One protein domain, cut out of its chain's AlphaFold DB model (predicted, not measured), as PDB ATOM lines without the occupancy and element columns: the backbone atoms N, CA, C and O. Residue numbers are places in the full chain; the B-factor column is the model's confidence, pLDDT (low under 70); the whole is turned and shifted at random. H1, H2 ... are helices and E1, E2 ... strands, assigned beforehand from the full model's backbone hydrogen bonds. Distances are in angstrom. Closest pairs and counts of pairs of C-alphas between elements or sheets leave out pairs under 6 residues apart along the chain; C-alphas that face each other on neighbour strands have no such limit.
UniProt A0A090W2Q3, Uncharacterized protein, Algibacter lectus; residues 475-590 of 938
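AT A GLANCE: This is residues 475 to 590 of the 938 residues of an uncharacterized protein of Algibacter lectus (UniProt A0A090W2Q3). This is a compact cluster of helices gathered round a short helix, H4, with H2, H3 and the last part of H1 packed on it. The two longest helices, H1 and H6, run opposite ways and spread like a narrow V from their contact near the last residues of H1; at the end of the domain away from the V's open side, the short strands E1 and E2 pair beside residues 543 to 548 of H4. The printed part has 116 residues, with six named helices and two named strands in the order H1, H2, E1, H3, H4, E2, H5, H6; the sheet E1 - E2 is antiparallel and the class is mostly helix. The radius of gyration of the C-alphas is 14.4 A, and the spans are 39, 31 and 23 A.

HOW THE PARTS SIT: H1, residues 475 to 494, and H2, residues 496 to 510, touch only at the corner by their link, and only just, with 3 pairs of C-alphas within 8 A; the closest are Ile 492 and Leu 499, 5.9 A. With residues 489 to 493 alone H1 touches the hub, H4, residues 538 to 549, the closest C-alphas being those of Asn 489 and Ala 538, 5.4 A. H2 touches H4 with residues 499 to 503 alone, the closest C-alphas being those of Ile 503 and His 539, 5.8 A; at 72 degrees they are only just about perpendicular. E1, residues 513 to 515, is the antiparallel neighbour of E2, residues 554 to 556, with N 514 and O 555 at 3.0 A and N 555 and O 514 at 2.9 A, within hydrogen-bond range. H3, residues 516 to 530, forms a helical hairpin with H4, a shallow tilt of 24 degrees; the closest C-alphas, of Ile 519 and Asp 544, are 6.4 A apart. H5, residues 557 to 563, only just touches H4, with 3 pairs of C-alphas within 8 A, the closest being Ile 546 and Val 560, 7.4 A. H6, residues 567 to 583, touches H1 at a shallow tilt of 29 degrees, with Leu 493 and Ile 574 closest, C-alphas 6.7 A apart; H3 and H6 are apart. Each O i to N i+4 pair is within hydrogen-bond range in H2, H4, H5 and H6, against 14 of 16 in H1 and 10 of 11 in H3.

IN THESE COORDINATES: H1 begins at C-alpha 475 (187.077, 63.485, 214.302) and is 29.2 A long. H2 measures 21.3 A, E1 6.7 A, H3 20.9 A, H4 16.0 A, E2 7.2 A and H5 9.7 A. H4 begins at C-alpha 538 (170.813, 79.858, 211.707). H6, 24.8 A long, ends at C-alpha 583 (187.427, 86.603, 213.087).

THE WHOLE: The two C-alphas farthest apart are those of Asn 476 and Lys 552, 41.7 A. The printed part has no cut and no long link; H3 to H4, with 7 residues between, is short and the other links are tight. Mean pLDDT of the printed part is 89.1, and residues 550 to 552 are under 70.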
ATOM      1  N   ALA A 475     186.611  62.100 214.264       84.69
ATOM      2  CA  ALA A 475     187.077  63.485 214.302       84.69
ATOM      3  C   ALA A 475     187.090  64.125 212.907       84.69
ATOM      4  O   ALA A 475     186.557  65.216 212.731       84.69
ATOM      5  N   ASN A 476     187.610  63.423 211.897       86.75
ATOM      6  CA  ASN A 476     187.613  63.887 210.509       86.75
ATOM      7  C   ASN A 476     186.189  64.010 209.973       86.75
ATOM      8  O   ASN A 476     185.826  65.070 209.476       86.75
ATOM      9  N   LYS A 477     185.336  63.001 210.196       88.25
ATOM     10  CA  LYS A 477     183.912  63.084 209.849       88.25
ATOM     11  C   LYS A 477     183.212  64.235 210.573       88.25
ATOM     12  O   LYS A 477     182.359  64.893 209.996       88.25
ATOM     13  N   GLN A 478     183.553  64.498 211.832       86.19
ATOM     14  CA  GLN A 478     183.013  65.621 212.594       86.19
ATOM     15  C   GLN A 478     183.484  66.960 212.022       86.19
ATOM     16  O   GLN A 478     182.667  67.863 211.897       86.19
ATOM     17  N   LYS A 479     184.757  67.079 211.629       86.94
ATOM     18  CA  LYS A 479     185.324  68.265 210.975       86.94
ATOM     19  C   LYS A 479     184.697  68.503 209.599       86.94
ATOM     20  O   LYS A 479     184.350  69.634 209.285       86.94
ATOM     21  N   GLU A 480     184.500  67.453 208.807       88.75
ATOM     22  CA  GLU A 480     183.779  67.503 207.529       88.75
ATOM     23  C   GLU A 480     182.324  67.919 207.742       88.75
ATOM     24  O   GLU A 480     181.874  68.893 207.148       88.75
ATOM     25  N   ASN A 481     181.616  67.259 208.662       89.31
ATOM     26  CA  ASN A 481     180.252  67.626 209.030       89.31
ATOM     27  C   ASN A 481     180.178  69.069 209.538       89.31
ATOM     28  O   ASN A 481     179.217  69.758 209.236       89.31
ATOM     29  N   PHE A 482     181.176  69.540 210.289       89.75
ATOM     30  CA  PHE A 482     181.251  70.915 210.773       89.75
ATOM     31  C   PHE A 482     181.414  71.911 209.627       89.75
ATOM     32  O   PHE A 482     180.709  72.912 209.595       89.75
ATOM     33  N   LYS A 483     182.301  71.620 208.666       90.00
ATOM     34  CA  LYS A 483     182.479  72.434 207.456       90.00
ATOM     35  C   LYS A 483     181.195  72.484 206.629       90.00
ATOM     36  O   LYS A 483     180.737  73.567 206.275       90.00
ATOM     37  N   VAL A 484     180.570  71.328 206.395       91.56
ATOM     38  CA  VAL A 484     179.268  71.239 205.717       91.56
ATOM     39  C   VAL A 484     178.215  72.033 206.486       91.56
ATOM     40  O   VAL A 484     177.474  72.801 205.887       91.56
ATOM     41  N   HIS A 485     178.186  71.924 207.813       91.38
ATOM     42  CA  HIS A 485     177.239  72.634 208.670       91.38
ATOM     43  C   HIS A 485     177.426  74.150 208.650       91.38
ATOM     44  O   HIS A 485     176.442  74.882 208.580       91.38
ATOM     45  N   ILE A 486     178.673  74.634 208.677       92.94
ATOM     46  CA  ILE A 486     179.011  76.051 208.483       92.94
ATOM     47  C   ILE A 486     178.443  76.532 207.148       92.94
ATOM     48  O   ILE A 486     177.717  77.528 207.116       92.94
ATOM     49  N   GLN A 487     178.712  75.795 206.068       94.31
ATOM     50  CA  GLN A 487     178.250  76.163 204.736       94.31
ATOM     51  C   GLN A 487     176.721  76.106 204.624       94.31
ATOM     52  O   GLN A 487     176.111  77.017 204.074       94.31
ATOM     53  N   GLU A 488     176.061  75.087 205.177       93.69
ATOM     54  CA  GLU A 488     174.599  74.979 205.187       93.69
ATOM     55  C   GLU A 488     173.933  76.097 205.997       93.69
ATOM     56  O   GLU A 488     172.908  76.640 205.572       93.69
ATOM     57  N   ASN A 489     174.510  76.449 207.150       93.31
ATOM     58  CA  ASN A 489     174.040  77.553 207.983       93.31
ATOM     59  C   ASN A 489     174.219  78.905 207.308       93.31
ATOM     60  O   ASN A 489     173.393  79.792 207.519       93.31
ATOM     61  N   PHE A 490     175.259  79.068 206.498       95.50
ATOM     62  CA  PHE A 490     175.413  80.257 205.679       95.50
ATOM     63  C   PHE A 490     174.413  80.254 204.512       95.50
ATOM     64  O   PHE A 490     173.648  81.201 204.342       95.50
ATOM     65  N   ASN A 491     174.319  79.144 203.773       95.62
ATOM     66  CA  ASN A 491     173.461  79.003 202.595       95.62
ATOM     67  C   ASN A 491     171.975  79.228 202.894       95.62
ATOM     68  O   ASN A 491     171.272  79.837 202.088       95.62
ATOM     69  N   ILE A 492     171.474  78.761 204.043       94.88
ATOM     70  CA  ILE A 492     170.058  78.936 204.401       94.88
ATOM     71  C   ILE A 492     169.665  80.408 204.584       94.88
ATOM     72  O   ILE A 492     168.489  80.734 204.430       94.88
ATOM     73  N   LEU A 493     170.623  81.302 204.854       94.06
ATOM     74  CA  LEU A 493     170.360  82.741 204.917       94.06
ATOM     75  C   LEU A 493     169.958  83.321 203.553       94.06
ATOM     76  O   LEU A 493     169.358  84.384 203.516       94.06
ATOM     77  N   PHE A 494     170.217  82.618 202.447       94.12
ATOM     78  CA  PHE A 494     169.828  83.031 201.094       94.12
ATOM     79  C   PHE A 494     168.564  82.317 200.583       94.12
ATOM     80  O   PHE A 494     167.987  82.725 199.579       94.12
ATOM     81  N   ASP A 495     168.081  81.282 201.282       93.00
ATOM     82  CA  ASP A 495     166.852  80.556 200.941       93.00
ATOM     83  C   ASP A 495     165.745  80.846 201.962       93.00
ATOM     84  O   ASP A 495     165.475  80.096 202.907       93.00
ATOM     85  N   LYS A 496     165.049  81.962 201.736       90.31
ATOM     86  CA  LYS A 496     163.960  82.453 202.590       90.31
ATOM     87  C   LYS A 496     162.818  81.445 202.754       90.31
ATOM     88  O   LYS A 496     162.183  81.405 203.812       90.31
ATOM     89  N   LYS A 497     162.531  80.623 201.734       91.50
ATOM     90  CA  LYS A 497     161.474  79.598 201.799       91.50
ATOM     91  C   LYS A 497     161.894  78.464 202.735       91.50
ATOM     92  O   LYS A 497     161.114  78.098 203.620       91.50
ATOM     93  N   LYS A 498     163.125  77.965 202.593       93.69
ATOM     94  CA  LYS A 498     163.705  76.917 203.449       93.69
ATOM     95  C   LYS A 498     163.946  77.396 204.880       93.69
ATOM     96  O   LYS A 498     163.672  76.659 205.825       93.69
ATOM     97  N   LEU A 499     164.371  78.643 205.073       93.31
ATOM     98  CA  LEU A 499     164.486  79.245 206.401       93.31
ATOM     99  C   LEU A 499     163.127  79.278 207.117       93.31
ATOM    100  O   LEU A 499     163.001  78.792 208.243       93.31
ATOM    101  N   LYS A 500     162.079  79.774 206.442       92.06
ATOM    102  CA  LYS A 500     160.715  79.808 206.992       92.06
ATOM    103  C   LYS A 500     160.173  78.417 207.304       92.06
ATOM    104  O   LYS A 500     159.472  78.266 208.303       92.06
ATOM    105  N   SER A 501     160.467  77.407 206.482       94.06
ATOM    106  CA  SER A 501     160.022  76.037 206.755       94.06
ATOM    107  C   SER A 501     160.725  75.433 207.977       94.06
ATOM    108  O   SER A 501     160.041  74.845 208.814       94.06
ATOM    109  N   ARG A 502     162.040  75.656 208.152       94.38
ATOM    110  CA  ARG A 502     162.776  75.213 209.352       94.38
ATOM    111  C   ARG A 502     162.285  75.904 210.627       94.38
ATOM    112  O   ARG A 502     162.092  75.237 211.637       94.38
ATOM    113  N   ILE A 503     161.999  77.208 210.582       94.00
ATOM    114  CA  ILE A 503     161.415  77.905 211.742       94.00
ATOM    115  C   ILE A 503     159.998  77.390 212.032       94.00
ATOM    116  O   ILE A 503     159.666  77.122 213.183       94.00
ATOM    117  N   ARG A 504     159.163  77.187 211.002       94.06
ATOM    118  CA  ARG A 504     157.807  76.637 211.172       94.06
ATOM    119  C   ARG A 504     157.830  75.274 211.859       94.06
ATOM    120  O   ARG A 504     156.987  75.026 212.714       94.06
ATOM    121  N   TYR A 505     158.803  74.428 211.528       94.38
ATOM    122  CA  TYR A 505     158.985  73.138 212.188       94.38
ATOM    123  C   TYR A 505     159.205  73.273 213.706       94.38
ATOM    124  O   TYR A 505     158.644  72.483 214.463       94.38
ATOM    125  N   LEU A 506     159.929  74.302 214.170       93.88
ATOM    126  CA  LEU A 506     160.079  74.568 215.608       93.88
ATOM    127  C   LEU A 506     158.728  74.871 216.272       93.88
ATOM    128  O   LEU A 506     158.443  74.313 217.327       93.88
ATOM    129  N   PHE A 507     157.863  75.672 215.642       93.94
ATOM    130  CA  PHE A 507     156.514  75.941 216.168       93.94
ATOM    131  C   PHE A 507     155.605  74.706 216.134       93.94
ATOM    132  O   PHE A 507     154.809  74.490 217.045       93.94
ATOM    133  N   THR A 508     155.730  73.850 215.119       92.50
ATOM    134  CA  THR A 508     154.992  72.577 215.093       92.50
ATOM    135  C   THR A 508     155.432  71.658 216.233       92.50
ATOM    136  O   THR A 508     154.593  71.005 216.846       92.50
ATOM    137  N   LYS A 509     156.735  71.617 216.538       93.06
ATOM    138  CA  LYS A 509     157.303  70.714 217.545       93.06
ATOM    139  C   LYS A 509     157.135  71.213 218.984       93.06
ATOM    140  O   LYS A 509     156.872  70.411 219.872       93.06
ATOM    141  N   TYR A 510     157.317  72.509 219.229       91.00
ATOM    142  CA  TYR A 510     157.424  73.066 220.584       91.00
ATOM    143  C   TYR A 510     156.221  73.913 221.017       91.00
ATOM    144  O   TYR A 510     156.160  74.295 222.187       91.00
ATOM    145  N   GLY A 511     155.261  74.158 220.122       88.75
ATOM    146  CA  GLY A 511     154.031  74.900 220.401       88.75
ATOM    147  C   GLY A 511     153.820  76.084 219.457       88.75
ATOM    148  O   GLY A 511     154.762  76.628 218.882       88.75
ATOM    149  N   LYS A 512     152.557  76.511 219.307       88.94
ATOM    150  CA  LYS A 512     152.159  77.617 218.408       88.94
ATOM    151  C   LYS A 512     152.800  78.963 218.778       88.94
ATOM    152  O   LYS A 512     152.906  79.832 217.911       88.94
ATOM    153  N   GLU A 513     153.240  79.105 220.024       91.62
ATOM    154  CA  GLU A 513     154.038  80.224 220.518       91.62
ATOM    155  C   GLU A 513     155.286  79.695 221.229       91.62
ATOM    156  O   GLU A 513     155.235  78.667 221.905       91.62
ATOM    157  N   ILE A 514     156.407  80.392 221.053       92.50
ATOM    158  CA  ILE A 514     157.696  80.057 221.668       92.50
ATOM    159  C   ILE A 514     158.147  81.267 222.469       92.50
ATOM    160  O   ILE A 514     158.202  82.375 221.932       92.50
ATOM    161  N   ASP A 515     158.461  81.042 223.743       90.50
ATOM    162  CA  ASP A 515     158.912  82.073 224.666       90.50
ATOM    163  C   ASP A 515     160.423  82.019 224.972       90.50
ATOM    164  O   ASP A 515     161.139  81.113 224.537       90.50
ATOM    165  N   GLY A 516     160.923  83.003 225.724       88.12
ATOM    166  CA  GLY A 516     162.332  83.118 226.114       88.12
ATOM    167  C   GLY A 516     162.850  81.954 226.973       88.12
ATOM    168  O   GLY A 516     164.055  81.699 227.017       88.12
ATOM    169  N   LYS A 517     161.975  81.222 227.673       88.50
ATOM    170  CA  LYS A 517     162.356  79.986 228.374       88.50
ATOM    171  C   LYS A 517     162.437  78.838 227.372       88.50
ATOM    172  O   LYS A 517     163.459  78.162 227.299       88.50
ATOM    173  N   LYS A 518     161.423  78.700 226.521       92.25
ATOM    174  CA  LYS A 518     161.314  77.656 225.506       92.25
ATOM    175  C   LYS A 518     162.448  77.717 224.488       92.25
ATOM    176  O   LYS A 518     162.977  76.674 224.125       92.25
ATOM    177  N   ILE A 519     162.876  78.904 224.055       92.44
ATOM    178  CA  ILE A 519     164.027  79.026 223.149       92.44
ATOM    179  C   ILE A 519     165.335  78.608 223.826       92.44
ATOM    180  O   ILE A 519     166.155  77.947 223.195       92.44
ATOM    181  N   ARG A 520     165.516  78.887 225.126       90.19
ATOM    182  CA  ARG A 520     166.666  78.383 225.896       90.19
ATOM    183  C   ARG A 520     166.635  76.862 226.027       90.19
ATOM    184  O   ARG A 520     167.682  76.235 225.873       90.19
ATOM    185  N   ASP A 521     165.455  76.272 226.216       92.19
ATOM    186  CA  ASP A 521     165.281  74.816 226.214       92.19
ATOM    187  C   ASP A 521     165.626  74.224 224.837       92.19
ATOM    188  O   ASP A 521     166.408  73.281 224.759       92.19
ATOM    189  N   ILE A 522     165.153  74.837 223.743       93.94
ATOM    190  CA  ILE A 522     165.494  74.444 222.364       93.94
ATOM    191  C   ILE A 522     167.010  74.519 222.136       93.94
ATOM    192  O   ILE A 522     167.593  73.585 221.585       93.94
ATOM    193  N   ARG A 523     167.672  75.598 222.578       92.31
ATOM    194  CA  ARG A 523     169.136  75.739 222.502       92.31
ATOM    195  C   ARG A 523     169.835  74.638 223.293       92.31
ATOM    196  O   ARG A 523     170.764  74.026 222.781       92.31
ATOM    197  N   SER A 524     169.391  74.377 224.521       90.12
ATOM    198  CA  SER A 524     169.951  73.337 225.390       90.12
ATOM    199  C   SER A 524     169.804  71.945 224.768       90.12
ATOM    200  O   SER A 524     170.780  71.201 224.689       90.12
ATOM    201  N   GLU A 525     168.624  71.610 224.239       93.31
ATOM    202  CA  GLU A 525     168.390  70.370 223.492       93.31
ATOM    203  C   GLU A 525     169.278  70.276 222.246       93.31
ATOM    204  O   GLU A 525     169.850  69.218 221.969       93.31
ATOM    205  N   TRP A 526     169.440  71.382 221.515       93.81
ATOM    206  CA  TRP A 526     170.304  71.435 220.341       93.81
ATOM    207  C   TRP A 526     171.773  71.194 220.711       93.81
ATOM    208  O   TRP A 526     172.420  70.360 220.082       93.81
ATOM    209  N   TRP A 527     172.294  71.844 221.757       88.81
ATOM    210  CA  TRP A 527     173.673  71.650 222.220       88.81
ATOM    211  C   TRP A 527     173.912  70.242 222.768       88.81
ATOM    212  O   TRP A 527     174.952  69.656 222.480       88.81
ATOM    213  N   LYS A 528     172.942  69.653 223.480       87.19
ATOM    214  CA  LYS A 528     173.015  68.252 223.932       87.19
ATOM    215  C   LYS A 528     173.090  67.271 222.762       87.19
ATOM    216  O   LYS A 528     173.790  66.270 222.854       87.19
ATOM    217  N   LYS A 529     172.386  67.558 221.662       88.19
ATOM    218  CA  LYS A 529     172.371  66.701 220.469       88.19
ATOM    219  C   LYS A 529     173.599  66.891 219.572       88.19
ATOM    220  O   LYS A 529     174.072  65.917 218.994       88.19
ATOM    221  N   ASN A 530     174.082  68.125 219.419       83.81
ATOM    222  CA  ASN A 530     175.081  68.484 218.403       83.81
ATOM    223  C   ASN A 530     176.480  68.794 218.972       83.81
ATOM    224  O   ASN A 530     177.441  68.819 218.206       83.81
ATOM    225  N   GLY A 531     176.609  68.978 220.291       80.44
ATOM    226  CA  GLY A 531     177.865  69.231 221.003       80.44
ATOM    227  C   GLY A 531     178.330  70.693 220.988       80.44
ATOM    228  O   GLY A 531     178.109  71.424 220.026       80.44
ATOM    229  N   GLY A 532     179.011  71.119 222.062       78.06
ATOM    230  CA  GLY A 532     179.455  72.509 222.297       78.06
ATOM    231  C   GLY A 532     180.512  73.059 221.329       78.06
ATOM    232  O   GLY A 532     180.718  74.263 221.266       78.06
ATOM    233  N   TRP A 533     181.162  72.188 220.557       74.00
ATOM    234  CA  TRP A 533     182.142  72.544 219.524       74.00
ATOM    235  C   TRP A 533     181.486  73.047 218.223       74.00
ATOM    236  O   TRP A 533     182.181  73.532 217.334       74.00
ATOM    237  N   ASN A 534     180.166  72.888 218.082       85.19
ATOM    238  CA  ASN A 534     179.432  73.200 216.861       85.19
ATOM    239  C   ASN A 534     178.919  74.662 216.849       85.19
ATOM    240  O   ASN A 534     179.178  75.439 217.765       85.19
ATOM    241  N   ILE A 535     178.198  75.071 215.804       87.50
ATOM    242  CA  ILE A 535     177.565  76.389 215.683       87.50
ATOM    243  C   ILE A 535     176.061  76.192 215.587       87.50
ATOM    244  O   ILE A 535     175.585  75.426 214.749       87.50
ATOM    245  N   ILE A 536     175.326  76.911 216.431       91.06
ATOM    246  CA  ILE A 536     173.872  76.815 216.472       91.06
ATOM    247  C   ILE A 536     173.238  77.139 215.116       91.06
ATOM    248  O   ILE A 536     173.682  78.049 214.412       91.06
ATOM    249  N   ASP A 537     172.191  76.395 214.761       93.50
ATOM    250  CA  ASP A 537     171.554  76.539 213.458       93.50
ATOM    251  C   ASP A 537     171.004  77.948 213.245       93.50
ATOM    252  O   ASP A 537     170.314  78.499 214.109       93.50
ATOM    253  N   ALA A 538     171.206  78.489 212.043       92.44
ATOM    254  CA  ALA A 538     170.813  79.858 211.707       92.44
ATOM    255  C   ALA A 538     169.324  80.150 211.978       92.44
ATOM    256  O   ALA A 538     168.967  81.245 212.399       92.44
ATOM    257  N   HIS A 539     168.441  79.166 211.783       92.88
ATOM    258  CA  HIS A 539     167.005  79.315 212.032       92.88
ATOM    259  C   HIS A 539     166.643  79.401 213.526       92.88
ATOM    260  O   HIS A 539     165.671  80.072 213.868       92.88
ATOM    261  N   ILE A 540     167.426  78.764 214.408       93.94
ATOM    262  CA  ILE A 540     167.283  78.892 215.866       93.94
ATOM    263  C   ILE A 540     167.865  80.234 216.310       93.94
ATOM    264  O   ILE A 540     167.204  80.957 217.042       93.94
ATOM    265  N   ASP A 541     169.049  80.597 215.811       91.00
ATOM    266  CA  ASP A 541     169.728  81.872 216.099       91.00
ATOM    267  C   ASP A 541     168.868  83.091 215.704       91.00
ATOM    268  O   ASP A 541     168.719  84.048 216.461       91.00
ATOM    269  N   ILE A 542     168.222  83.038 214.534       90.19
ATOM    270  CA  ILE A 542     167.282  84.075 214.080       90.19
ATOM    271  C   ILE A 542     166.047  84.134 214.981       90.19
ATOM    272  O   ILE A 542     165.613  85.228 215.340       90.19
ATOM    273  N   LEU A 543     165.474  82.987 215.359       90.81
ATOM    274  CA  LEU A 543     164.322  82.956 216.261       90.81
ATOM    275  C   LEU A 543     164.675  83.524 217.646       90.81
ATOM    276  O   LEU A 543     163.896  84.304 218.193       90.81
ATOM    277  N   ASP A 544     165.855  83.187 218.168       89.31
ATOM    278  CA  ASP A 544     166.407  83.707 219.425       89.31
ATOM    279  C   ASP A 544     166.520  85.236 219.373       89.31
ATOM    280  O   ASP A 544     165.992  85.947 220.230       89.31
ATOM    281  N   HIS A 545     167.095  85.761 218.288       87.31
ATOM    282  CA  HIS A 545     167.203  87.200 218.081       87.31
ATOM    283  C   HIS A 545     165.831  87.889 217.991       87.31
ATOM    284  O   HIS A 545     165.648  88.959 218.570       87.31
ATOM    285  N   ILE A 546     164.838  87.286 217.325       87.44
ATOM    286  CA  ILE A 546     163.470  87.836 217.237       87.44
ATOM    287  C   ILE A 546     162.812  87.937 218.619       87.44
ATOM    288  O   ILE A 546     162.125  88.921 218.890       87.44
ATOM    289  N   ILE A 547     163.002  86.931 219.478       87.25
ATOM    290  CA  ILE A 547     162.419  86.901 220.827       87.25
ATOM    291  C   ILE A 547     163.034  88.011 221.686       87.25
ATOM    292  O   ILE A 547     162.312  88.825 222.262       87.25
ATOM    293  N   PHE A 548     164.364  88.097 221.730       83.50
ATOM    294  CA  PHE A 548     165.044  89.019 222.643       83.50
ATOM    295  C   PHE A 548     165.118  90.469 222.143       83.50
ATOM    296  O   PHE A 548     165.103  91.385 222.961       83.50
ATOM    297  N   SER A 549     165.112  90.718 220.828       75.06
ATOM    298  CA  SER A 549     165.179  92.085 220.273       75.06
ATOM    299  C   SER A 549     163.914  92.923 220.492       75.06
ATOM    300  O   SER A 549     163.971  94.146 220.394       75.06
ATOM    301  N   ARG A 550     162.761  92.300 220.771       66.94
ATOM    302  CA  ARG A 550     161.462  92.999 220.850       66.94
ATOM    303  C   ARG A 550     160.932  93.183 222.270       66.94
ATOM    304  O   ARG A 550     159.800  93.637 222.415       66.94
ATOM    305  N   GLY A 551     161.678  92.756 223.293       61.53
ATOM    306  CA  GLY A 551     161.224  92.756 224.691       61.53
ATOM    307  C   GLY A 551     159.978  91.894 224.955       61.53
ATOM    308  O   GLY A 551     159.448  91.895 226.061       61.53
ATOM    309  N   LYS A 552     159.487  91.155 223.949       63.09
ATOM    310  CA  LYS A 552     158.341  90.256 224.068       63.09
ATOM    311  C   LYS A 552     158.849  88.885 224.457       63.09
ATOM    312  O   LYS A 552     159.584  88.256 223.703       63.09
ATOM    313  N   HIS A 553     158.409  88.403 225.613       72.31
ATOM    314  CA  HIS A 553     158.826  87.091 226.073       72.31
ATOM    315  C   HIS A 553     158.307  85.954 225.199       72.31
ATOM    316  O   HIS A 553     158.922  84.908 225.288       72.31
ATOM    317  N   SER A 554     157.296  86.135 224.333       83.19
ATOM    318  CA  SER A 554     156.826  85.129 223.366       83.19
ATOM    319  C   SER A 554     156.709  85.653 221.926       83.19
ATOM    320  O   SER A 554     156.470  86.838 221.679       83.19
ATOM    321  N   THR A 555     156.880  84.755 220.951       87.94
ATOM    322  CA  THR A 555     156.692  85.017 219.515       87.94
ATOM    323  C   THR A 555     155.889  83.898 218.845       87.94
ATOM    324  O   THR A 555     155.770  82.798 219.380       87.94
ATOM    325  N   ASN A 556     155.342  84.167 217.657       90.56
ATOM    326  CA  ASN A 556     154.571  83.215 216.854       90.56
ATOM    327  C   ASN A 556     154.909  83.338 215.359       90.56
ATOM    328  O   ASN A 556     155.549  84.296 214.917       90.56
ATOM    329  N   MET A 557     154.446  82.387 214.542       90.50
ATOM    330  CA  MET A 557     154.794  82.350 213.114       90.50
ATOM    331  C   MET A 557     154.311  83.585 212.325       90.50
ATOM    332  O   MET A 557     154.925  83.945 211.320       90.50
ATOM    333  N   LYS A 558     153.239  84.271 212.762       87.94
ATOM    334  CA  LYS A 558     152.801  85.529 212.127       87.94
ATOM    335  C   LYS A 558     153.847  86.630 212.330       87.94
ATOM    336  O   LYS A 558     154.198  87.307 211.367       87.94
ATOM    337  N   LEU A 559     154.389  86.752 213.544       85.44
ATOM    338  CA  LEU A 559     155.448  87.710 213.877       85.44
ATOM    339  C   LEU A 559     156.783  87.371 213.202       85.44
ATOM    340  O   LEU A 559     157.467  88.266 212.714       85.44
ATOM    341  N   VAL A 560     157.140  86.089 213.103       88.00
ATOM    342  CA  VAL A 560     158.330  85.670 212.343       88.00
ATOM    343  C   VAL A 560     158.186  86.029 210.863       88.00
ATOM    344  O   VAL A 560     159.124  86.530 210.250       88.00
ATOM    345  N   ASN A 561     157.008  85.808 210.272       88.62
ATOM    346  CA  ASN A 561     156.768  86.150 208.871       88.62
ATOM    347  C   ASN A 561     156.818  87.656 208.605       88.62
ATOM    348  O   ASN A 561     157.262  88.032 207.522       88.62
ATOM    349  N   SER A 562     156.372  88.492 209.549       86.00
ATOM    350  CA  SER A 562     156.489  89.946 209.415       86.00
ATOM    351  C   SER A 562     157.935  90.410 209.560       86.00
ATOM    352  O   SER A 562     158.371  91.242 208.776       86.00
ATOM    353  N   PHE A 563     158.701  89.818 210.479       83.81
ATOM    354  CA  PHE A 563     160.125  90.108 210.652       83.81
ATOM    355  C   PHE A 563     160.944  89.730 209.417       83.81
ATOM    356  O   PHE A 563     161.674  90.545 208.876       83.81
ATOM    357  N   LEU A 564     160.741  88.516 208.905       86.44
ATOM    358  CA  LEU A 564     161.372  88.067 207.668       86.44
ATOM    359  C   LEU A 564     160.761  88.724 206.424       86.44
ATOM    360  O   LEU A 564     161.138  88.346 205.324       86.44
ATOM    361  N   LYS A 565     159.771  89.621 206.520       85.12
ATOM    362  CA  LYS A 565     159.297  90.363 205.342       85.12
ATOM    363  C   LYS A 565     160.335  91.403 204.920       85.12
ATOM    364  O   LYS A 565     160.512  91.577 203.723       85.12
ATOM    365  N   ASP A 566     161.008  92.012 205.891       83.19
ATOM    366  CA  ASP A 566     162.096  92.957 205.672       83.19
ATOM    367  C   ASP A 566     163.392  92.207 205.342       83.19
ATOM    368  O   ASP A 566     163.939  91.475 206.174       83.19
ATOM    369  N   ASP A 567     163.866  92.361 204.108       86.31
ATOM    370  CA  ASP A 567     165.088  91.703 203.652       86.31
ATOM    371  C   ASP A 567     166.332  92.276 204.341       86.31
ATOM    372  O   ASP A 567     167.289  91.532 204.560       86.31
ATOM    373  N   PHE A 568     166.314  93.539 204.793       89.12
ATOM    374  CA  PHE A 568     167.465  94.146 205.467       89.12
ATOM    375  C   PHE A 568     167.918  93.341 206.682       89.12
ATOM    376  O   PHE A 568     169.112  93.132 206.891       89.12
ATOM    377  N   VAL A 569     166.974  92.816 207.458       87.19
ATOM    378  CA  VAL A 569     167.304  92.039 208.651       87.19
ATOM    379  C   VAL A 569     168.095  90.771 208.309       87.19
ATOM    380  O   VAL A 569     169.005  90.377 209.045       87.19
ATOM    381  N   LEU A 570     167.782  90.147 207.174       90.12
ATOM    382  CA  LEU A 570     168.484  88.965 206.687       90.12
ATOM    383  C   LEU A 570     169.900  89.320 206.220       90.12
ATOM    384  O   LEU A 570     170.852  88.638 206.592       90.12
ATOM    385  N   PHE A 571     170.059  90.428 205.496       94.38
ATOM    386  CA  PHE A 571     171.366  90.913 205.043       94.38
ATOM    387  C   PHE A 571     172.259  91.396 206.185       94.38
ATOM    388  O   PHE A 571     173.448  91.075 206.212       94.38
ATOM    389  N   LYS A 572     171.687  92.040 207.206       91.38
ATOM    390  CA  LYS A 572     172.388  92.340 208.458       91.38
ATOM    391  C   LYS A 572     172.885  91.059 209.135       91.38
ATOM    392  O   LYS A 572     174.015  91.000 209.624       91.38
ATOM    393  N   LYS A 573     172.073  89.993 209.124       91.25
ATOM    394  CA  LYS A 573     172.489  88.688 209.652       91.25
ATOM    395  C   LYS A 573     173.604  88.053 208.816       91.25
ATOM    396  O   LYS A 573     174.542  87.511 209.403       91.25
ATOM    397  N   ILE A 574     173.536  88.154 207.488       95.31
ATOM    398  CA  ILE A 574     174.590  87.703 206.565       95.31
ATOM    399  C   ILE A 574     175.909  88.423 206.877       95.31
ATOM    400  O   ILE A 574     176.898  87.739 207.137       95.31
ATOM    401  N   LYS A 575     175.909  89.763 206.970       95.12
ATOM    402  CA  LYS A 575     177.081  90.570 207.367       95.12
ATOM    403  C   LYS A 575     177.703  90.057 208.670       95.12
ATOM    404  O   LYS A 575     178.848  89.612 208.667       95.12
ATOM    405  N   SER A 576     176.915  89.994 209.747       93.00
ATOM    406  CA  SER A 576     177.415  89.547 211.061       93.00
ATOM    407  C   SER A 576     177.958  88.109 211.052       93.00
ATOM    408  O   SER A 576     178.842  87.754 211.830       93.00
ATOM    409  N   THR A 577     177.434  87.255 210.166       93.31
ATOM    410  CA  THR A 577     177.891  85.867 210.022       93.31
ATOM    411  C   THR A 577     179.250  85.808 209.327       93.31
ATOM    412  O   THR A 577     180.125  85.091 209.808       93.31
ATOM    413  N   ILE A 578     179.446  86.600 208.267       95.00
ATOM    414  CA  ILE A 578     180.718  86.740 207.539       95.00
ATOM    415  C   ILE A 578     181.808  87.264 208.478       95.00
ATOM    416  O   ILE A 578     182.877  86.660 208.568       95.00
ATOM    417  N   GLU A 579     181.528  88.336 209.225       93.44
ATOM    418  CA  GLU A 579     182.464  88.930 210.191       93.44
ATOM    419  C   GLU A 579     182.887  87.920 211.262       93.44
ATOM    420  O   GLU A 579     184.078  87.696 211.479       93.44
ATOM    421  N   ARG A 580     181.913  87.234 211.875       91.19
ATOM    422  CA  ARG A 580     182.164  86.201 212.889       91.19
ATOM    423  C   ARG A 580     182.987  85.034 212.347       91.19
ATOM    424  O   ARG A 580     183.792  84.459 213.073       91.19
ATOM    425  N   TYR A 581     182.753  84.625 211.102       92.44
ATOM    426  CA  TYR A 581     183.498  83.520 210.503       92.44
ATOM    427  C   TYR A 581     184.927  83.929 210.143       92.44
ATOM    428  O   TYR A 581     185.835  83.142 210.402       92.44
ATOM    429  N   LYS A 582     185.146  85.163 209.666       89.31
ATOM    430  CA  LYS A 582     186.494  85.711 209.448       89.31
ATOM    431  C   LYS A 582     187.288  85.823 210.753       89.31
ATOM    432  O   LYS A 582     188.393  85.299 210.824       89.31
ATOM    433  N   SER A 583     186.721  86.425 211.803       86.31
ATOM    434  CA  SER A 583     187.427  86.603 213.087       86.31
ATOM    435  C   SER A 583     187.754  85.286 213.793       86.31
ATOM    436  O   SER A 583     188.731  85.198 214.526       86.31
ATOM    437  N   SER A 584     186.955  84.245 213.548       84.12
ATOM    438  CA  SER A 584     187.170  82.902 214.095       84.12
ATOM    439  C   SER A 584     187.960  81.973 213.160       84.12
ATOM    440  O   SER A 584     187.994  80.772 213.423       84.12
ATOM    441  N   ASN A 585     188.522  82.490 212.058       85.50
ATOM    442  CA  ASN A 585     189.248  81.733 211.030       85.50
ATOM    443  C   ASN A 585     188.508  80.463 210.553       85.50
ATOM    444  O   ASN A 585     189.048  79.355 210.560       85.50
ATOM    445  N   ARG A 586     187.218  80.604 210.222       86.38
ATOM    446  CA  ARG A 586     186.359  79.498 209.776       86.38
ATOM    447  C   ARG A 586     186.293  79.445 208.257       86.38
ATOM    448  O   ARG A 586     186.003  80.456 207.627       86.38
ATOM    449  N   ASP A 587     186.445  78.246 207.705       86.94
ATOM    450  CA  ASP A 587     186.305  77.995 206.268       86.94
ATOM    451  C   ASP A 587     184.828  78.053 205.843       86.94
ATOM    452  O   ASP A 587     184.005  77.279 206.336       86.94
ATOM    453  N   TYR A 588     184.501  78.942 204.907       93.06
ATOM    454  CA  TYR A 588     183.220  78.989 204.196       93.06
ATOM    455  C   TYR A 588     183.414  79.647 202.829       93.06
ATOM    456  O   TYR A 588     184.349  80.422 202.629       93.06
ATOM    457  N   GLU A 589     182.506  79.364 201.903       93.75
ATOM    458  CA  GLU A 589     182.496  79.949 200.567       93.75
ATOM    459  C   GLU A 589     181.225  80.777 200.348       93.75
ATOM    460  O   GLU A 589     180.124  80.380 200.740       93.75
ATOM    461  N   ILE A 590     181.372  81.934 199.699       94.88
ATOM    462  CA  ILE A 590     180.243  82.716 199.192       94.88
ATOM    463  C   ILE A 590     180.055  82.338 197.723       94.88
ATOM    464  O   ILE A 590     180.866  82.717 196.880       94.88
TER     465      ILE A 590